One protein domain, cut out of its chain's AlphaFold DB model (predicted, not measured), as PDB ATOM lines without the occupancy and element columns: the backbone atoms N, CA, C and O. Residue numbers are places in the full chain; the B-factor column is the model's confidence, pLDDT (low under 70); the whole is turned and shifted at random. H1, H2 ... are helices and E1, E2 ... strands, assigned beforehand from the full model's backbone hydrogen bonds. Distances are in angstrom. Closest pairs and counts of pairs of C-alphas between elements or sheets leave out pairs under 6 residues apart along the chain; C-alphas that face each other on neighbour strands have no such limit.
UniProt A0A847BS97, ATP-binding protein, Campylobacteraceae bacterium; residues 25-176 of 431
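What this domain is: This is residues 25 to 176 of the 431 residues of the protein "ATP-binding protein" of Campylobacteraceae bacterium (UniProt A0A847BS97). A strongly twisted sheet of five parallel strands runs through the domain, with H1 and H2 covering one face and H6 over the other. H3 and H4 lie side by side at the E2 end of the sheet, H4 farther out, while H5 only grazes the sheet and short H7 lies off it. The printed part has 152 residues, with seven named helices and five named strands in the order H1 E1 H2 E2 H3 H4 E3 H5 E4 H6 H7 E5; the sheet order is E2 E3 E4 E1 E5, and the class is mixed, helices and strands. It is compact, with a radius of gyration of the C-alphas of 14.8 A and spans of 44 by 36 by 26 A.

Where its parts are: H1, residues 25 to 39, begins at C-alpha 25 (81.680, -9.943, 136.184) and is 20.7 A long. E1 is residues 45 to 49, H2 residues 55 to 66, at 16.3 A, and E2 residues 71 to 75. H3, residues 82 to 92, is 15.5 A long, and H4, residues 102 to 113, is 16.4 A. E3 is residues 118 to 122, and H5, residues 130 to 141, is 16.5 A long. E4, residues 147 to 152, is 16.4 A long; H6 is residues 153 to 161 and H7 residues 163 to 166. E5, residues 171 to 175, ends at C-alpha 175 (81.720, -4.182, 134.774).

How they stand to each other: Hydrogen-bond range is met by N 73 and O 119 of E2 and E3 at 2.9 A, N 148 and O 120 of E4 and E3 at 2.8 A, N 47 and O 149 of E1 and E4 at 2.9 A, and N 173 and O 46 of E5 and E1 at 2.8 A. E2, H3 H4, E3 and E3, H5, E4 are strand-helix-strand units, parallel neighbour strands joined through helices, with right-handed crossovers; E1, H2, E2 and E4, H6 H7, E5 are split ones, with other strands between, also right-handed. H2 runs along the strands over E3 and E4 at a height over the sheet of 8.1 A. H1 is on the same face, at 8.7 A; its C-alphas of Ala 29 and E5's Val 173 are the closest, 5.9 A apart. H6 is on the opposite face, at 9.6 A. H3 and H4 touch at a shallow tilt of 31 degrees, the same way, closest at the C-alphas of Glu 83 and Leu 102, 5.9 A. H1 to H6 have every O i to N i+4 pair within hydrogen-bond range; H7 is too short for one.

The domain as a whole: The C-alphas of Ser 25 and Gly 100 are the two farthest apart, at 44.8 A. The printed part has no cut and no long link. Mean pLDDT of the printed part is 88.5, with residues 40 to 43, 97 to 99 and 167 under 70.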
ATOM      1  N   SER A  25      82.282 -11.274 136.309       87.56
ATOM      2  CA  SER A  25      81.680  -9.943 136.184       87.56
ATOM      3  C   SER A  25      81.221  -9.658 134.748       87.56
ATOM      4  O   SER A  25      80.094  -9.215 134.527       87.56
ATOM      5  N   GLY A  26      82.051 -10.004 133.763       88.50
ATOM      6  CA  GLY A  26      81.754  -9.909 132.338       88.50
ATOM      7  C   GLY A  26      80.591 -10.797 131.892       88.50
ATOM      8  O   GLY A  26      79.715 -10.333 131.172       88.50
ATOM      9  N   VAL A  27      80.521 -12.043 132.366       90.06
ATOM     10  CA  VAL A  27      79.426 -12.986 132.078       90.06
ATOM     11  C   VAL A  27      78.111 -12.489 132.671       90.06
ATOM     12  O   VAL A  27      77.078 -12.523 132.003       90.06
ATOM     13  N   HIS A  28      78.131 -12.010 133.916       90.94
ATOM     14  CA  HIS A  28      76.957 -11.422 134.557       90.94
ATOM     15  C   HIS A  28      76.491 -10.159 133.828       90.94
ATOM     16  O   HIS A  28      75.295 -10.018 133.559       90.94
ATOM     17  N   ALA A  29      77.423  -9.276 133.461       91.56
ATOM     18  CA  ALA A  29      77.136  -8.077 132.684       91.56
ATOM     19  C   ALA A  29      76.537  -8.425 131.316       91.56
ATOM     20  O   ALA A  29      75.496  -7.887 130.947       91.56
ATOM     21  N   LEU A  30      77.130  -9.383 130.603       92.12
ATOM     22  CA  LEU A  30      76.671  -9.835 129.297       92.12
ATOM     23  C   LEU A  30      75.260 -10.425 129.365       92.12
ATOM     24  O   LEU A  30      74.400  -9.993 128.607       92.12
ATOM     25  N   LYS A  31      74.975 -11.324 130.316       91.50
ATOM     26  CA  LYS A  31      73.620 -11.874 130.516       91.50
ATOM     27  C   LYS A  31      72.591 -10.788 130.808       91.50
ATOM     28  O   LYS A  31      71.461 -10.854 130.325       91.50
ATOM     29  N   ARG A  32      72.972  -9.785 131.600       91.19
ATOM     30  CA  ARG A  32      72.098  -8.660 131.941       91.19
ATOM     31  C   ARG A  32      71.828  -7.786 130.716       91.19
ATOM     32  O   ARG A  32      70.673  -7.476 130.461       91.19
ATOM     33  N   ILE A  33      72.854  -7.485 129.918       90.94
ATOM     34  CA  ILE A  33      72.714  -6.763 128.644       90.94
ATOM     35  C   ILE A  33      71.842  -7.550 127.659       90.94
ATOM     36  O   ILE A  33      70.926  -6.975 127.085       90.94
ATOM     37  N   GLN A  34      72.068  -8.856 127.499       89.50
ATOM     38  CA  GLN A  34      71.240  -9.725 126.653       89.50
ATOM     39  C   GLN A  34      69.777  -9.690 127.091       89.50
ATOM     40  O   GLN A  34      68.896  -9.408 126.284       89.50
ATOM     41  N   THR A  35      69.529  -9.861 128.392       89.06
ATOM     42  CA  THR A  35      68.186  -9.736 128.966       89.06
ATOM     43  C   THR A  35      67.587  -8.371 128.636       89.06
ATOM     44  O   THR A  35      66.432  -8.298 128.235       89.06
ATOM     45  N   PHE A  36      68.346  -7.280 128.753       86.94
ATOM     46  CA  PHE A  36      67.838  -5.942 128.450       86.94
ATOM     47  C   PHE A  36      67.463  -5.774 126.983       86.94
ATOM     48  O   PHE A  36      66.388  -5.252 126.695       86.94
ATOM     49  N   ILE A  37      68.300  -6.294 126.090       83.88
ATOM     50  CA  ILE A  37      68.091  -6.290 124.644       83.88
ATOM     51  C   ILE A  37      66.867  -7.134 124.239       83.88
ATOM     52  O   ILE A  37      66.198  -6.793 123.266       83.88
ATOM     53  N   GLU A  38      66.578  -8.224 124.955       81.31
ATOM     54  CA  GLU A  38      65.489  -9.163 124.637       81.31
ATOM     55  C   GLU A  38      64.157  -8.824 125.320       81.31
ATOM     56  O   GLU A  38      63.093  -9.059 124.754       81.31
ATOM     57  N   THR A  39      64.198  -8.302 126.549       75.38
ATOM     58  CA  THR A  39      63.003  -8.131 127.396       75.38
ATOM     59  C   THR A  39      62.501  -6.696 127.479       75.38
ATOM     60  O   THR A  39      61.324  -6.488 127.776       75.38
ATOM     61  N   THR A  40      63.361  -5.696 127.251       57.91
ATOM     62  CA  THR A  40      63.019  -4.306 127.583       57.91
ATOM     63  C   THR A  40      62.574  -3.518 126.358       57.91
ATOM     64  O   THR A  40      63.239  -3.484 125.325       57.91
ATOM     65  N   PHE A  41      61.458  -2.806 126.528       55.22
ATOM     66  CA  PHE A  41      61.079  -1.664 125.699       55.22
ATOM     67  C   PHE A  41      62.232  -0.639 125.608       55.22
ATOM     68  O   PHE A  41      63.006  -0.510 126.555       55.22
ATOM     69  N   PRO A  42      62.319   0.130 124.511       57.91
ATOM     70  CA  PRO A  42      63.406   1.061 124.199       57.91
ATOM     71  C   PRO A  42      63.687   2.028 125.339       57.91
ATOM     72  O   PRO A  42      62.952   2.991 125.568       57.91
ATOM     73  N   GLN A  43      64.776   1.753 126.045       69.25
ATOM     74  CA  GLN A  43      65.387   2.638 127.018       69.25
ATOM     75  C   GLN A  43      66.891   2.646 126.774       69.25
ATOM     76  O   GLN A  43      67.483   1.652 126.349       69.25
ATOM     77  N   MET A  44      67.499   3.793 127.040       85.69
ATOM     78  CA  MET A  44      68.940   3.931 127.141       85.69
ATOM     79  C   MET A  44      69.437   3.140 128.353       85.69
ATOM     80  O   MET A  44      68.882   3.257 129.449       85.69
ATOM     81  N   PHE A  45      70.499   2.363 128.167       90.50
ATOM     82  CA  PHE A  45      71.166   1.679 129.267       90.50
ATOM     83  C   PHE A  45      72.675   1.896 129.231       90.50
ATOM     84  O   PHE A  45      73.272   2.190 128.193       90.50
ATOM     85  N   PHE A  46      73.282   1.779 130.406       93.12
ATOM     86  CA  PHE A  46      74.645   2.206 130.673       93.12
ATOM     87  C   PHE A  46      75.523   1.030 131.082       93.12
ATOM     88  O   PHE A  46      75.132   0.221 131.926       93.12
ATOM     89  N   LEU A  47      76.722   0.964 130.506       95.38
ATOM     90  CA  LEU A  47      77.787   0.051 130.908       95.38
ATOM     91  C   LEU A  47      78.870   0.846 131.643       95.38
ATOM     92  O   LEU A  47      79.683   1.533 131.026       95.38
ATOM     93  N   LEU A  48      78.875   0.751 132.966       95.69
ATOM     94  CA  LEU A  48      79.791   1.487 133.831       95.69
ATOM     95  C   LEU A  48      80.920   0.590 134.323       95.69
ATOM     96  O   LEU A  48      80.728  -0.601 134.552       95.69
ATOM     97  N   GLY A  49      82.100   1.160 134.527       94.38
ATOM     98  CA  GLY A  49      83.225   0.446 135.121       94.38
ATOM     99  C   GLY A  49      84.503   1.265 135.089       94.38
ATOM    100  O   GLY A  49      84.599   2.248 134.350       94.38
ATOM    101  N   GLU A  50      85.499   0.837 135.852       94.00
ATOM    102  CA  GLU A  50      86.775   1.543 135.955       94.00
ATOM    103  C   GLU A  50      87.502   1.663 134.600       94.00
ATOM    104  O   GLU A  50      87.294   0.851 133.682       94.00
ATOM    105  N   PRO A  51      88.357   2.683 134.410       91.88
ATOM    106  CA  PRO A  51      89.251   2.740 133.261       91.88
ATOM    107  C   PRO A  51      90.072   1.448 133.161       91.88
ATOM    108  O   PRO A  51      90.775   1.064 134.089       91.88
ATOM    109  N   GLY A  52      89.999   0.756 132.022       88.44
ATOM    110  CA  GLY A  52      90.702  -0.518 131.842       88.44
ATOM    111  C   GLY A  52      89.987  -1.760 132.392       88.44
ATOM    112  O   GLY A  52      90.601  -2.818 132.373       88.44
ATOM    113  N   SER A  53      88.709  -1.681 132.790       90.25
ATOM    114  CA  SER A  53      87.906  -2.848 133.214       90.25
ATOM    115  C   SER A  53      87.408  -3.747 132.068       90.25
ATOM    116  O   SER A  53      86.796  -4.782 132.306       90.25
ATOM    117  N   GLY A  54      87.649  -3.370 130.806       89.88
ATOM    118  CA  GLY A  54      87.259  -4.165 129.632       89.88
ATOM    119  C   GLY A  54      85.949  -3.750 128.947       89.88
ATOM    120  O   GLY A  54      85.428  -4.513 128.135       89.88
ATOM    121  N   LYS A  55      85.425  -2.544 129.216       93.12
ATOM    122  CA  LYS A  55      84.191  -2.020 128.591       93.12
ATOM    123  C   LYS A  55      84.235  -2.049 127.059       93.12
ATOM    124  O   LYS A  55      83.373  -2.665 126.441       93.12
ATOM    125  N   SER A  56      85.281  -1.484 126.453       92.38
ATOM    126  CA  SER A  56      85.457  -1.477 124.993       92.38
ATOM    127  C   SER A  56      85.536  -2.895 124.418       92.38
ATOM    128  O   SER A  56      84.896  -3.200 123.416       92.38
ATOM    129  N   PHE A  57      86.245  -3.810 125.097       90.56
ATOM    130  CA  PHE A  57      86.291  -5.225 124.705       90.56
ATOM    131  C   PHE A  57      84.898  -5.870 124.729       90.56
ATOM    132  O   PHE A  57      84.573  -6.649 123.831       90.56
ATOM    133  N   MET A  58      84.066  -5.534 125.719       92.00
ATOM    134  CA  MET A  58      82.683  -6.002 125.794       92.00
ATOM    135  C   MET A  58      81.820  -5.419 124.671       92.00
ATOM    136  O   MET A  58      81.092  -6.172 124.032       92.00
ATOM    137  N   LEU A  59      81.925  -4.118 124.377       93.69
ATOM    138  CA  LEU A  59      81.195  -3.498 123.266       93.69
ATOM    139  C   LEU A  59      81.557  -4.135 121.921       93.69
ATOM    140  O   LEU A  59      80.669  -4.481 121.147       93.69
ATOM    141  N   HIS A  60      82.844  -4.373 121.659       92.88
ATOM    142  CA  HIS A  60      83.277  -5.091 120.459       92.88
ATOM    143  C   HIS A  60      82.762  -6.531 120.419       92.88
ATOM    144  O   HIS A  60      82.399  -7.031 119.353       92.88
ATOM    145  N   HIS A  61      82.719  -7.214 121.564       91.94
ATOM    146  CA  HIS A  61      82.156  -8.556 121.648       91.94
ATOM    147  C   HIS A  61      80.655  -8.563 121.331       91.94
ATOM    148  O   HIS A  61      80.228  -9.341 120.481       91.94
ATOM    149  N   LEU A  62      79.880  -7.652 121.927       92.31
ATOM    150  CA  LEU A  62      78.454  -7.472 121.643       92.31
ATOM    151  C   LEU A  62      78.217  -7.098 120.178       92.31
ATOM    152  O   LEU A  62      77.341  -7.671 119.535       92.31
ATOM    153  N   TYR A  63      79.033  -6.204 119.617       93.38
ATOM    154  CA  TYR A  63      78.975  -5.853 118.201       93.38
ATOM    155  C   TYR A  63      79.151  -7.083 117.311       93.38
ATOM    156  O   TYR A  63      78.333  -7.307 116.422       93.38
ATOM    157  N   ARG A  64      80.158  -7.929 117.563       92.06
ATOM    158  CA  ARG A  64      80.356  -9.170 116.793       92.06
ATOM    159  C   ARG A  64      79.218 -10.174 116.979       92.06
ATOM    160  O   ARG A  64      78.860 -10.849 116.020       92.06
ATOM    161  N   LEU A  65      78.662 -10.267 118.188       90.69
ATOM    162  CA  LEU A  65      77.558 -11.172 118.509       90.69
ATOM    163  C   LEU A  65      76.265 -10.779 117.776       90.69
ATOM    164  O   LEU A  65      75.579 -11.642 117.232       90.69
ATOM    165  N   TYR A  66      75.944  -9.483 117.756       90.81
ATOM    166  CA  TYR A  66      74.650  -8.985 117.290       90.81
ATOM    167  C   TYR A  66      74.639  -8.473 115.849       90.81
ATOM    168  O   TYR A  66      73.587  -8.543 115.219       90.81
ATOM    169  N   SER A  67      75.766  -8.024 115.287       91.75
ATOM    170  CA  SER A  67      75.804  -7.514 113.901       91.75
ATOM    171  C   SER A  67      75.260  -8.492 112.847       91.75
ATOM    172  O   SER A  67      74.652  -8.022 111.887       91.75
ATOM    173  N   PRO A  68      75.419  -9.830 112.979       91.38
ATOM    174  CA  PRO A  68      74.803 -10.777 112.047       91.38
ATOM    175  C   PRO A  68      73.273 -10.872 112.156       91.38
ATOM    176  O   PRO A  68      72.630 -11.353 111.228       91.38
ATOM    177  N   GLN A  69      72.693 -10.471 113.289       88.94
ATOM    178  CA  GLN A  69      71.275 -10.674 113.615       88.94
ATOM    179  C   GLN A  69      70.454  -9.384 113.525       88.94
ATOM    180  O   GLN A  69      69.248  -9.437 113.305       88.94
ATOM    181  N   ARG A  70      71.087  -8.224 113.727       90.00
ATOM    182  CA  ARG A  70      70.433  -6.913 113.776       90.00
ATOM    183  C   ARG A  70      71.381  -5.804 113.343       90.00
ATOM    184  O   ARG A  70      72.598  -5.979 113.314       90.00
ATOM    185  N   LEU A  71      70.829  -4.627 113.058       92.38
ATOM    186  CA  LEU A  71      71.639  -3.468 112.696       92.38
ATOM    187  C   LEU A  71      72.405  -2.946 113.920       92.38
ATOM    188  O   LEU A  71      71.837  -2.306 114.801       92.38
ATOM    189  N   CYS A  72      73.714  -3.173 113.959       94.19
ATOM    190  CA  CYS A  72      74.573  -2.656 115.018       94.19
ATOM    191  C   CYS A  72      75.387  -1.457 114.538       94.19
ATOM    192  O   CYS A  72      76.041  -1.502 113.497       94.19
ATOM    193  N   VAL A  73      75.394  -0.393 115.338       94.94
ATOM    194  CA  VAL A  73      76.237   0.786 115.120       94.94
ATOM    195  C   VAL A  73      77.146   0.935 116.329       94.94
ATOM    196  O   VAL A  73      76.648   1.099 117.435       94.94
ATOM    197  N   LEU A  74      78.465   0.883 116.133       95.38
ATOM    198  CA  LEU A  74      79.452   1.140 117.185       95.38
ATOM    199  C   LEU A  74      80.139   2.489 116.942       95.38
ATOM    200  O   LEU A  74      80.642   2.751 115.845       95.38
ATOM    201  N   ILE A  75      80.150   3.343 117.963       95.06
ATOM    202  CA  ILE A  75      80.764   4.672 117.973       95.06
ATOM    203  C   ILE A  75      81.849   4.679 119.052       95.06
ATOM    204  O   ILE A  75      81.544   4.857 120.221       95.06
ATOM    205  N   GLU A  76      83.109   4.477 118.656       90.25
ATOM    206  CA  GLU A  76      84.254   4.438 119.587       90.25
ATOM    207  C   GLU A  76      84.673   5.833 120.082       90.25
ATOM    208  O   GLU A  76      85.047   6.003 121.231       90.25
ATOM    209  N   ASN A  77      84.616   6.836 119.199       87.38
ATOM    210  CA  ASN A  77      85.033   8.208 119.490       87.38
ATOM    211  C   ASN A  77      83.817   9.136 119.366       87.38
ATOM    212  O   ASN A  77      83.450   9.499 118.241       87.38
ATOM    213  N   PRO A  78      83.165   9.517 120.475       85.25
ATOM    214  CA  PRO A  78      81.887  10.221 120.444       85.25
ATOM    215  C   PRO A  78      82.011  11.749 120.296       85.25
ATOM    216  O   PRO A  78      81.152  12.498 120.757       85.25
ATOM    217  N   PHE A  79      83.048  12.235 119.608       84.69
ATOM    218  CA  PHE A  79      83.205  13.653 119.263       84.69
ATOM    219  C   PHE A  79      82.327  14.017 118.060       84.69
ATOM    220  O   PHE A  79      82.820  14.271 116.962       84.69
ATOM    221  N   LEU A  80      81.009  13.965 118.251       86.75
ATOM    222  CA  LEU A  80      80.021  14.177 117.196       86.75
ATOM    223  C   LEU A  80      79.087  15.334 117.558       86.75
ATOM    224  O   LEU A  80      78.702  15.497 118.715       86.75
ATOM    225  N   SER A  81      78.672  16.108 116.556       91.75
ATOM    226  CA  SER A  81      77.490  16.971 116.657       91.75
ATOM    227  C   SER A  81      76.202  16.160 116.429       91.75
ATOM    228  O   SER A  81      76.259  15.094 115.804       91.75
ATOM    229  N   PRO A  82      75.026  16.626 116.899       93.88
ATOM    230  CA  PRO A  82      73.743  15.959 116.644       93.88
ATOM    231  C   PRO A  82      73.515  15.621 115.165       93.88
ATOM    232  O   PRO A  82      73.113  14.508 114.828       93.88
ATOM    233  N   GLU A  83      73.871  16.541 114.266       92.19
ATOM    234  CA  GLU A  83      73.788  16.329 112.819       92.19
ATOM    235  C   GLU A  83      74.718  15.211 112.338       92.19
ATOM    236  O   GLU A  83      74.309  14.355 111.555       92.19
ATOM    237  N   GLN A  84      75.966  15.187 112.815       92.25
ATOM    238  CA  GLN A  84      76.932  14.147 112.456       92.25
ATOM    239  C   GLN A  84      76.484  12.767 112.943       92.25
ATOM    240  O   GLN A  84      76.645  11.787 112.215       92.25
ATOM    241  N   LEU A  85      75.879  12.684 114.135       93.94
ATOM    242  CA  LEU A  85      75.286  11.447 114.637       93.94
ATOM    243  C   LEU A  85      74.177  10.958 113.695       93.94
ATOM    244  O   LEU A  85      74.232   9.818 113.239       93.94
ATOM    245  N   LEU A  86      73.212  11.814 113.350       94.12
ATOM    246  CA  LEU A  86      72.112  11.445 112.453       94.12
ATOM    247  C   LEU A  86      72.606  11.036 111.064       94.12
ATOM    248  O   LEU A  86      72.173  10.012 110.536       94.12
ATOM    249  N   ARG A  87      73.552  11.786 110.487       92.19
ATOM    250  CA  ARG A  87      74.172  11.441 109.198       92.19
ATOM    251  C   ARG A  87      74.865  10.086 109.258       92.19
ATOM    252  O   ARG A  87      74.723   9.300 108.328       92.19
ATOM    253  N   ARG A  88      75.567   9.780 110.353       92.62
ATOM    254  CA  ARG A  88      76.196   8.469 110.558       92.62
ATOM    255  C   ARG A  88      75.160   7.350 110.645       92.62
ATOM    256  O   ARG A  88      75.337   6.327 109.994       92.62
ATOM    257  N   LEU A  89      74.076   7.547 111.396       93.62
ATOM    258  CA  LEU A  89      72.984   6.573 111.496       93.62
ATOM    259  C   LEU A  89      72.324   6.324 110.128       93.62
ATOM    260  O   LEU A  89      72.145   5.180 109.715       93.62
ATOM    261  N   LEU A  90      72.031   7.382 109.374       93.69
ATOM    262  CA  LEU A  90      71.474   7.277 108.023       93.69
ATOM    263  C   LEU A  90      72.441   6.596 107.044       93.69
ATOM    264  O   LEU A  90      72.022   5.728 106.277       93.69
ATOM    265  N   ALA A  91      73.738   6.894 107.125       91.94
ATOM    266  CA  ALA A  91      74.757   6.219 106.328       91.94
ATOM    267  C   ALA A  91      74.823   4.712 106.636       91.94
ATOM    268  O   ALA A  91      74.924   3.908 105.712       91.94
ATOM    269  N   CYS A  92      74.668   4.302 107.903       91.31
ATOM    270  CA  CYS A  92      74.543   2.887 108.279       91.31
ATOM    271  C   CYS A  92      73.294   2.206 107.685       91.31
ATOM    272  O   CYS A  92      73.254   0.982 107.579       91.31
ATOM    273  N   ARG A  93      72.283   2.980 107.271       91.75
ATOM    274  CA  ARG A  93      71.108   2.505 106.522       91.75
ATOM    275  C   ARG A  93      71.290   2.560 105.000       91.75
ATOM    276  O   ARG A  93      70.364   2.203 104.280       91.75
ATOM    277  N   GLY A  94      72.450   2.995 104.506       89.69
ATOM    278  CA  GLY A  94      72.713   3.198 103.078       89.69
ATOM    279  C   GLY A  94      72.103   4.483 102.510       89.69
ATOM    280  O   GLY A  94      72.066   4.655 101.295       89.69
ATOM    281  N   ILE A  95      71.623   5.391 103.365       87.56
ATOM    282  CA  ILE A  95      71.037   6.669 102.957       87.56
ATOM    283  C   ILE A  95      72.149   7.719 102.974       87.56
ATOM    284  O   ILE A  95      72.582   8.168 104.035       87.56
ATOM    285  N   VAL A  96      72.621   8.097 101.786       80.25
ATOM    286  CA  VAL A  96      73.706   9.071 101.589       80.25
ATOM    287  C   VAL A  96      73.180  10.236 100.749       80.25
ATOM    288  O   VAL A  96      72.579  10.015  99.703       80.25
ATOM    289  N   GLY A  97      73.392  11.477 101.195       68.56
ATOM    290  CA  GLY A  97      73.005  12.675 100.445       68.56
ATOM    291  C   GLY A  97      73.104  13.972 101.250       68.56
ATOM    292  O   GLY A  97      73.295  13.949 102.471       68.56
ATOM    293  N   GLU A  98      72.962  15.108 100.563       61.38
ATOM    294  CA  GLU A  98      72.716  16.399 101.207       61.38
ATOM    295  C   GLU A  98      71.324  16.363 101.823       61.38
ATOM    296  O   GLU A  98      70.295  16.422 101.156       61.38
ATOM    297  N   ILE A  99      71.305  16.146 103.126       63.16
ATOM    298  CA  ILE A  99      70.088  16.162 103.913       63.16
ATOM    299  C   ILE A  99      70.076  17.509 104.623       63.16
ATOM    300  O   ILE A  99      71.141  17.929 105.087       63.16
ATOM    301  N   GLY A 100      68.909  18.159 104.606       71.31
ATOM    302  CA  GLY A 100      68.668  19.538 105.016       71.31
ATOM    303  C   GLY A 100      68.932  19.813 106.491       71.31
ATOM    304  O   GLY A 100      69.974  19.445 107.033       71.31
ATOM    305  N   ASP A 101      68.017  20.523 107.136       88.12
ATOM    306  CA  ASP A 101      68.200  20.921 108.529       88.12
ATOM    307  C   ASP A 101      68.192  19.724 109.511       88.12
ATOM    308  O   ASP A 101      67.931  18.564 109.161       88.12
ATOM    309  N   LEU A 102      68.527  20.002 110.774       88.50
ATOM    310  CA  LEU A 102      68.603  18.996 111.837       88.50
ATOM    311  C   LEU A 102      67.272  18.255 112.057       88.50
ATOM    312  O   LEU A 102      67.278  17.063 112.374       88.50
ATOM    313  N   GLU A 103      66.136  18.933 111.894       89.81
ATOM    314  CA  GLU A 103      64.817  18.337 112.110       89.81
ATOM    315  C   GLU A 103      64.434  17.398 110.966       89.81
ATOM    316  O   GLU A 103      63.965  16.285 111.215       89.81
ATOM    317  N   GLU A 104      64.726  17.770 109.719       90.88
ATOM    318  CA  GLU A 104      64.583  16.882 108.568       90.88
ATOM    319  C   GLU A 104      65.449  15.627 108.712       90.88
ATOM    320  O   GLU A 104      64.981  14.512 108.457       90.88
ATOM    321  N   LEU A 105      66.705  15.791 109.144       91.94
ATOM    322  CA  LEU A 105      67.601  14.677 109.456       91.94
ATOM    323  C   LEU A 105      66.989  13.760 110.523       91.94
ATOM    324  O   LEU A 105      67.041  12.535 110.388       91.94
ATOM    325  N   ARG A 106      66.401  14.341 111.575       92.88
ATOM    326  CA  ARG A 106      65.815  13.602 112.699       92.88
ATOM    327  C   ARG A 106      64.605  12.788 112.257       92.88
ATOM    328  O   ARG A 106      64.536  11.601 112.573       92.88
ATOM    329  N   ILE A 107      63.689  13.395 111.505       92.31
ATOM    330  CA  ILE A 107      62.493  12.726 110.971       92.31
ATOM    331  C   ILE A 107      62.905  11.581 110.041       92.31
ATOM    332  O   ILE A 107      62.456  10.450 110.222       92.31
ATOM    333  N   LYS A 108      63.839  11.834 109.116       92.56
ATOM    334  CA  LYS A 108      64.368  10.797 108.218       92.56
ATOM    335  C   LYS A 108      65.013   9.648 108.983       92.56
ATOM    336  O   LYS A 108      64.792   8.494 108.630       92.56
ATOM    337  N   ALA A 109      65.793   9.933 110.025       92.94
ATOM    338  CA  ALA A 109      66.412   8.892 110.843       92.94
ATOM    339  C   ALA A 109      65.359   8.061 111.589       92.94
ATOM    340  O   ALA A 109      65.444   6.836 111.591       92.94
ATOM    341  N   ILE A 110      64.350   8.712 112.177       93.00
ATOM    342  CA  ILE A 110      63.213   8.050 112.827       93.00
ATOM    343  C   ILE A 110      62.527   7.093 111.849       93.00
ATOM    344  O   ILE A 110      62.327   5.924 112.177       93.00
ATOM    345  N   ASP A 111      62.191   7.560 110.649       92.81
ATOM    346  CA  ASP A 111      61.509   6.733 109.655       92.81
ATOM    347  C   ASP A 111      62.410   5.605 109.128       92.81
ATOM    348  O   ASP A 111      61.947   4.480 108.951       92.81
ATOM    349  N   ALA A 112      63.712   5.858 108.963       92.69
ATOM    350  CA  ALA A 112      64.679   4.867 108.489       92.69
ATOM    351  C   ALA A 112      64.965   3.735 109.489       92.69
ATOM    352  O   ALA A 112      65.448   2.679 109.066       92.69
ATOM    353  N   TYR A 113      64.715   3.956 110.784       93.06
ATOM    354  CA  TYR A 113      64.937   2.992 111.869       93.06
ATOM    355  C   TYR A 113      63.636   2.402 112.440       93.06
ATOM    356  O   TYR A 113      63.680   1.449 113.221       93.06
ATOM    357  N   ARG A 114      62.464   2.928 112.056       91.62
ATOM    358  CA  ARG A 114      61.168   2.426 112.525       91.62
ATOM    359  C   ARG A 114      60.955   0.975 112.081       91.62
ATOM    360  O   ARG A 114      61.061   0.656 110.902       91.62
ATOM    361  N   GLY A 115      60.611   0.107 113.033       87.69
ATOM    362  CA  GLY A 115      60.350  -1.315 112.774       87.69
ATOM    363  C   GLY A 115      61.603  -2.150 112.492       87.69
ATOM    364  O   GLY A 115      61.478  -3.307 112.107       87.69
ATOM    365  N   ILE A 116      62.798  -1.583 112.681       89.56
ATOM    366  CA  ILE A 116      64.070  -2.276 112.476       89.56
ATOM    367  C   ILE A 116      64.692  -2.580 113.827       89.56
ATOM    368  O   ILE A 116      64.897  -1.677 114.638       89.56
ATOM    369  N   GLU A 117      65.064  -3.837 114.049       89.25
ATOM    370  CA  GLU A 117      65.885  -4.197 115.198       89.25
ATOM    371  C   GLU A 117      67.293  -3.629 115.040       89.25
ATOM    372  O   GLU A 117      68.000  -3.900 114.062       89.25
ATOM    373  N   HIS A 118      67.712  -2.832 116.016       91.69
ATOM    374  CA  HIS A 118      69.026  -2.218 116.007       91.69
ATOM    375  C   HIS A 118      69.559  -1.993 117.417       91.69
ATOM    376  O   HIS A 118      68.816  -2.006 118.396       91.69
ATOM    377  N   LEU A 119      70.867  -1.778 117.502       92.19
ATOM    378  CA  LEU A 119      71.563  -1.423 118.730       92.19
ATOM    379  C   LEU A 119      72.650  -0.396 118.409       92.19
ATOM    380  O   LEU A 119      73.551  -0.670 117.611       92.19
ATOM    381  N   ILE A 120      72.568   0.775 119.037       94.81
ATOM    382  CA  ILE A 120      73.572   1.831 118.919       94.81
ATOM    383  C   ILE A 120      74.437   1.799 120.175       94.81
ATOM    384  O   ILE A 120      73.966   2.059 121.277       94.81
ATOM    385  N   MET A 121      75.707   1.462 120.005       95.81
ATOM    386  CA  MET A 121      76.705   1.395 121.062       95.81
ATOM    387  C   MET A 121      77.617   2.609 120.983       95.81
ATOM    388  O   MET A 121      78.173   2.900 119.922       95.81
ATOM    389  N   ILE A 122      77.785   3.296 122.105       95.94
ATOM    390  CA  ILE A 122      78.684   4.440 122.241       95.94
ATOM    391  C   ILE A 122      79.724   4.086 123.299       95.94
ATOM    392  O   ILE A 122      79.357   3.777 124.430       95.94
ATOM    393  N   ASP A 123      80.999   4.112 122.919       95.50
ATOM    394  CA  ASP A 123      82.120   4.025 123.854       95.50
ATOM    395  C   ASP A 123      82.527   5.426 124.329       95.50
ATOM    396  O   ASP A 123      82.192   6.425 123.688       95.50
ATOM    397  N   GLU A 124      83.231   5.487 125.459       93.56
ATOM    398  CA  GLU A 124      83.726   6.728 126.075       93.56
ATOM    399  C   GLU A 124      82.642   7.817 126.227       93.56
ATOM    400  O   GLU A 124      82.855   9.003 125.963       93.56
ATOM    401  N   GLY A 125      81.437   7.421 126.645       92.81
ATOM    402  CA  GLY A 125      80.254   8.278 126.710       92.81
ATOM    403  C   GLY A 125      80.386   9.500 127.627       92.81
ATOM    404  O   GLY A 125      79.641  10.463 127.453       92.81
ATOM    405  N   GLN A 126      81.354   9.524 128.546       92.50
ATOM    406  CA  GLN A 126      81.702  10.723 129.315       92.50
ATOM    407  C   GLN A 126      82.159  11.895 128.429       92.50
ATOM    408  O   GLN A 126      82.034  13.052 128.818       92.50
ATOM    409  N   LEU A 127      82.670  11.607 127.225       93.19
ATOM    410  CA  LEU A 127      83.166  12.608 126.280       93.19
ATOM    411  C   LEU A 127      82.029  13.278 125.490       93.19
ATOM    412  O   LEU A 127      82.268  14.216 124.729       93.19
ATOM    413  N   LEU A 128      80.784  12.818 125.659       92.25
ATOM    414  CA  LEU A 128      79.613  13.431 125.045       92.25
ATOM    415  C   LEU A 128      79.347  14.816 125.656       92.25
ATOM    416  O   LEU A 128      79.162  14.972 126.868       92.25
ATOM    417  N   SER A 129      79.221  15.831 124.798       91.06
ATOM    418  CA  SER A 129      78.791  17.166 125.227       91.06
ATOM    419  C   SER A 129      77.415  17.119 125.907       91.06
ATOM    420  O   SER A 129      76.613  16.212 125.678       91.06
ATOM    421  N   SER A 130      77.096  18.120 126.733       88.44
ATOM    422  CA  SER A 130      75.760  18.248 127.342       88.44
ATOM    423  C   SER A 130      74.647  18.287 126.289       88.44
ATOM    424  O   SER A 130      73.637  17.601 126.437       88.44
ATOM    425  N   SER A 131      74.862  19.017 125.188       90.31
ATOM    426  CA  SER A 131      73.928  19.080 124.060       90.31
ATOM    427  C   SER A 131      73.724  17.723 123.387       90.31
ATOM    428  O   SER A 131      72.596  17.369 123.059       90.31
ATOM    429  N   MET A 132      74.787  16.931 123.220       92.69
ATOM    430  CA  MET A 132      74.689  15.597 122.635       92.69
ATOM    431  C   MET A 132      74.008  14.606 123.583       92.69
ATOM    432  O   MET A 132      73.169  13.825 123.143       92.69
ATOM    433  N   ARG A 133      74.315  14.651 124.887       90.06
ATOM    434  CA  ARG A 133      73.638  13.821 125.896       90.06
ATOM    435  C   ARG A 133      72.135  14.071 125.894       90.06
ATOM    436  O   ARG A 133      71.365  13.118 125.831       90.06
ATOM    437  N   GLU A 134      71.725  15.337 125.880       89.44
ATOM    438  CA  GLU A 134      70.316  15.728 125.780       89.44
ATOM    439  C   GLU A 134      69.687  15.269 124.456       89.44
ATOM    440  O   GLU A 134      68.559  14.783 124.429       89.44
ATOM    441  N   PHE A 135      70.428  15.353 123.352       92.50
ATOM    442  CA  PHE A 135      69.951  14.902 122.051       92.50
ATOM    443  C   PHE A 135      69.747  13.379 121.983       92.50
ATOM    444  O   PHE A 135      68.675  12.921 121.591       92.50
ATOM    445  N   ILE A 136      70.723  12.581 122.427       91.94
ATOM    446  CA  ILE A 136      70.604  11.115 122.537       91.94
ATOM    447  C   ILE A 136      69.442  10.756 123.471       91.94
ATOM    448  O   ILE A 136      68.661   9.855 123.171       91.94
ATOM    449  N   ARG A 137      69.275  11.498 124.568       88.38
ATOM    450  CA  ARG A 137      68.146  11.341 125.488       88.38
ATOM    451  C   ARG A 137      66.801  11.554 124.784       88.38
ATOM    452  O   ARG A 137      65.920  10.709 124.909       88.38
ATOM    453  N   ILE A 138      66.653  12.621 123.995       89.62
ATOM    454  CA  ILE A 138      65.452  12.886 123.179       89.62
ATOM    455  C   ILE A 138      65.226  11.775 122.140       89.62
ATOM    456  O   ILE A 138      64.094  11.336 121.939       89.62
ATOM    457  N   LEU A 139      66.289  11.288 121.491       91.06
ATOM    458  CA  LEU A 139      66.188  10.173 120.546       91.06
ATOM    459  C   LEU A 139      65.751   8.877 121.233       91.06
ATOM    460  O   LEU A 139      64.923   8.157 120.682       91.06
ATOM    461  N   SER A 140      66.245   8.588 122.436       89.12
ATOM    462  CA  SER A 140      65.815   7.423 123.213       89.12
ATOM    463  C   SER A 140      64.340   7.522 123.621       89.12
ATOM    464  O   SER A 140      63.620   6.529 123.531       89.12
ATOM    465  N   ASP A 141      63.863   8.713 124.005       86.75
ATOM    466  CA  ASP A 141      62.458   8.947 124.375       86.75
ATOM    467  C   ASP A 141      61.488   8.664 123.209       86.75
ATOM    468  O   ASP A 141      60.323   8.328 123.438       86.75
ATOM    469  N   SER A 142      61.957   8.735 121.953       87.25
ATOM    470  CA  SER A 142      61.153   8.407 120.763       87.25
ATOM    471  C   SER A 142      60.715   6.941 120.695       87.25
ATOM    472  O   SER A 142      59.845   6.605 119.892       87.25
ATOM    473  N   ARG A 143      61.319   6.064 121.510       86.88
ATOM    474  CA  ARG A 143      61.120   4.608 121.484       86.88
ATOM    475  C   ARG A 143      61.502   3.937 120.164       86.88
ATOM    476  O   ARG A 143      61.109   2.805 119.898       86.88
ATOM    477  N   ILE A 144      62.255   4.634 119.327       89.56
ATOM    478  CA  ILE A 144      62.796   4.066 118.098       89.56
ATOM    479  C   ILE A 144      64.239   3.675 118.349       89.56
ATOM    480  O   ILE A 144      64.583   2.537 118.087       89.56
ATOM    481  N   PHE A 145      65.047   4.571 118.914       91.06
ATOM    482  CA  PHE A 145      66.479   4.349 119.076       91.06
ATOM    483  C   PHE A 145      66.852   3.654 120.387       91.06
ATOM    484  O   PHE A 145      66.477   4.109 121.468       91.06
ATOM    485  N   TYR A 146      67.654   2.592 120.282       90.31
ATOM    486  CA  TYR A 146      68.172   1.819 121.415       90.31
ATOM    487  C   TYR A 146      69.659   2.105 121.612       90.31
ATOM    488  O   TYR A 146      70.473   1.784 120.740       90.31
ATOM    489  N   PHE A 147      70.014   2.691 122.757       92.56
ATOM    490  CA  PHE A 147      71.384   3.086 123.074       92.56
ATOM    491  C   PHE A 147      71.971   2.256 124.218       92.56
ATOM    492  O   PHE A 147      71.394   2.202 125.304       92.56
ATOM    493  N   LEU A 148      73.156   1.695 123.982       94.31
ATOM    494  CA  LEU A 148      74.066   1.194 125.008       94.31
ATOM    495  C   LEU A 148      75.254   2.153 125.110       94.31
ATOM    496  O   LEU A 148      76.036   2.266 124.166       94.31
ATOM    497  N   ILE A 149      75.395   2.838 126.240       94.50
ATOM    498  CA  ILE A 149      76.455   3.835 126.435       94.50
ATOM    499  C   ILE A 149      77.440   3.328 127.487       94.50
ATOM    500  O   ILE A 149      77.065   3.122 128.640       94.50
ATOM    501  N   ALA A 150      78.697   3.126 127.099       95.62
ATOM    502  CA  ALA A 150      79.771   2.766 128.013       95.62
ATOM    503  C   ALA A 150      80.544   4.008 128.468       95.62
ATOM    504  O   ALA A 150      80.834   4.879 127.656       95.62
ATOM    505  N   MET A 151      80.878   4.091 129.756       94.50
ATOM    506  CA  MET A 151      81.652   5.203 130.331       94.50
ATOM    507  C   MET A 151      82.339   4.796 131.636       94.50
ATOM    508  O   MET A 151      82.123   3.685 132.139       94.50
ATOM    509  N   HIS A 152      83.202   5.659 132.183       95.19
ATOM    510  CA  HIS A 152      83.765   5.411 133.509       95.19
ATOM    511  C   HIS A 152      82.695   5.458 134.593       95.19
ATOM    512  O   HIS A 152      81.652   6.095 134.442       95.19
ATOM    513  N   LYS A 153      82.958   4.739 135.684       93.44
ATOM    514  CA  LYS A 153      82.008   4.586 136.781       93.44
ATOM    515  C   LYS A 153      81.630   5.931 137.402       93.44
ATOM    516  O   LYS A 153      80.452   6.266 137.380       93.44
ATOM    517  N   ASP A 154      82.611   6.698 137.871       91.81
ATOM    518  CA  ASP A 154      82.371   7.965 138.574       91.81
ATOM    519  C   ASP A 154      81.655   8.990 137.680       91.81
ATOM    520  O   ASP A 154      80.636   9.556 138.065       91.81
ATOM    521  N   GLU A 155      82.132   9.161 136.444       90.38
ATOM    522  CA  GLU A 155      81.539  10.073 135.452       90.38
ATOM    523  C   GLU A 155      80.104   9.659 135.083       90.38
ATOM    524  O   GLU A 155      79.225  10.502 134.879       90.38
ATOM    525  N   GLY A 156      79.848   8.350 135.013       90.00
ATOM    526  CA  GLY A 156      78.518   7.814 134.768       90.00
ATOM    527  C   GLY A 156      77.576   8.009 135.943       90.00
ATOM    528  O   GLY A 156      76.444   8.437 135.740       90.00
ATOM    529  N   GLU A 157      78.030   7.759 137.168       90.19
ATOM    530  CA  GLU A 157      77.239   7.995 138.378       90.19
ATOM    531  C   GLU A 157      76.908   9.486 138.544       90.19
ATOM    532  O   GLU A 157      75.752   9.832 138.805       90.19
ATOM    533  N   GLU A 158      77.865  10.378 138.277       89.88
ATOM    534  CA  GLU A 158      77.637  11.823 138.247       89.88
ATOM    535  C   GLU A 158      76.577  12.197 137.201       89.88
ATOM    536  O   GLU A 158      75.586  12.866 137.513       89.88
ATOM    537  N   MET A 159      76.716  11.715 135.964       85.88
ATOM    538  CA  MET A 159      75.754  11.999 134.901       85.88
ATOM    539  C   MET A 159      74.351  11.465 135.226       85.88
ATOM    540  O   MET A 159      73.365  12.166 134.983       85.88
ATOM    541  N   LEU A 160      74.241  10.260 135.786       85.62
ATOM    542  CA  LEU A 160      72.964   9.651 136.172       85.62
ATOM    543  C   LEU A 160      72.296  10.376 137.345       85.62
ATOM    544  O   LEU A 160      71.068  10.420 137.423       85.62
ATOM    545  N   SER A 161      73.087  10.993 138.227       84.75
ATOM    546  CA  SER A 161      72.578  11.834 139.314       84.75
ATOM    547  C   SER A 161      72.037  13.189 138.836       84.75
ATOM    548  O   SER A 161      71.282  13.843 139.557       84.75
ATOM    549  N   SER A 162      72.378  13.614 137.615       81.94
ATOM    550  CA  SER A 162      71.960  14.912 137.088       81.94
ATOM    551  C   SER A 162      70.437  14.997 136.865       81.94
ATOM    552  O   SER A 162      69.796  13.996 136.524       81.94
ATOM    553  N   PRO A 163      69.823  16.197 136.960       74.44
ATOM    554  CA  PRO A 163      68.373  16.372 136.811       74.44
ATOM    555  C   PRO A 163      67.797  15.845 135.487       74.44
ATOM    556  O   PRO A 163      66.635  15.447 135.428       74.44
ATOM    557  N   HIS A 164      68.611  15.817 134.427       70.06
ATOM    558  CA  HIS A 164      68.218  15.328 133.104       70.06
ATOM    559  C   HIS A 164      68.014  13.803 133.059       70.06
ATOM    560  O   HIS A 164      67.256  13.320 132.213       70.06
ATOM    561  N   PHE A 165      68.640  13.044 133.963       74.12
ATOM    562  CA  PHE A 165      68.584  11.577 133.993       74.12
ATOM    563  C   PHE A 165      67.932  11.017 135.266       74.12
ATOM    564  O   PHE A 165      67.331   9.947 135.208       74.12
ATOM    565  N   HIS A 166      67.953  11.764 136.374       71.25
ATOM    566  CA  HIS A 166      67.494  11.300 137.687       71.25
ATOM    567  C   HIS A 166      66.023  10.852 137.727       71.25
ATOM    568  O   HIS A 166      65.677   9.886 138.399       71.25
ATOM    569  N   SER A 167      65.136  11.537 136.998       67.50
ATOM    570  CA  SER A 167      63.693  11.255 137.006       67.50
ATOM    571  C   SER A 167      63.262  10.151 136.038       67.50
ATOM    572  O   SER A 167      62.082   9.798 136.000       67.50
ATOM    573  N   ARG A 168      64.186   9.619 135.227       70.25
ATOM    574  CA  ARG A 168      63.861   8.699 134.135       70.25
ATOM    575  C   ARG A 168      64.340   7.281 134.441       70.25
ATOM    576  O   ARG A 168      65.455   7.107 134.937       70.25
ATOM    577  N   PRO A 169      63.533   6.257 134.106       71.25
ATOM    578  CA  PRO A 169      63.973   4.878 134.216       71.25
ATOM    579  C   PRO A 169      65.149   4.662 133.259       71.25
ATOM    580  O   PRO A 169      65.048   4.903 132.059       71.25
ATOM    581  N   HIS A 170      66.274   4.251 133.826       81.00
ATOM    582  CA  HIS A 170      67.474   3.861 133.109       81.00
ATOM    583  C   HIS A 170      67.990   2.565 133.721       81.00
ATOM    584  O   HIS A 170      67.755   2.270 134.897       81.00
ATOM    585  N   GLN A 171      68.690   1.776 132.918       87.62
ATOM    586  CA  GLN A 171      69.293   0.539 133.386       87.62
ATOM    587  C   GLN A 171      70.806   0.680 133.398       87.62
ATOM    588  O   GLN A 171      71.407   1.184 132.453       87.62
ATOM    589  N   VAL A 172      71.418   0.215 134.481       91.06
ATOM    590  CA  VAL A 172      72.867   0.241 134.660       91.06
ATOM    591  C   VAL A 172      73.379  -1.186 134.788       91.06
ATOM    592  O   VAL A 172      72.786  -2.034 135.472       91.06
ATOM    593  N   VAL A 173      74.483  -1.443 134.101       93.25
ATOM    594  CA  VAL A 173      75.278  -2.660 134.185       93.25
ATOM    595  C   VAL A 173      76.682  -2.256 134.591       93.25
ATOM    596  O   VAL A 173      77.300  -1.413 133.947       93.25
ATOM    597  N   TYR A 174      77.183  -2.865 135.660       93.69
ATOM    598  CA  TYR A 174      78.533  -2.619 136.143       93.69
ATOM    599  C   TYR A 174      79.469  -3.723 135.664       93.69
ATOM    600  O   TYR A 174      79.175  -4.907 135.828       93.69
ATOM    601  N   LEU A 175      80.602  -3.320 135.102       93.38
ATOM    602  CA  LEU A 175      81.720  -4.182 134.774       93.38
ATOM    603  C   LEU A 175      82.815  -3.994 135.819       93.38
ATOM    604  O   LEU A 175      83.358  -2.898 135.972       93.38
ATOM    605  N   GLN A 176      83.104  -5.073 136.535       91.69
ATOM    606  CA  GLN A 176      84.083  -5.097 137.615       91.69
ATOM    607  C   GLN A 176      85.436  -5.608 137.117       91.69
ATOM    608  O   GLN A 176      85.517  -6.261 136.072       91.69
TER     609      GLN A 176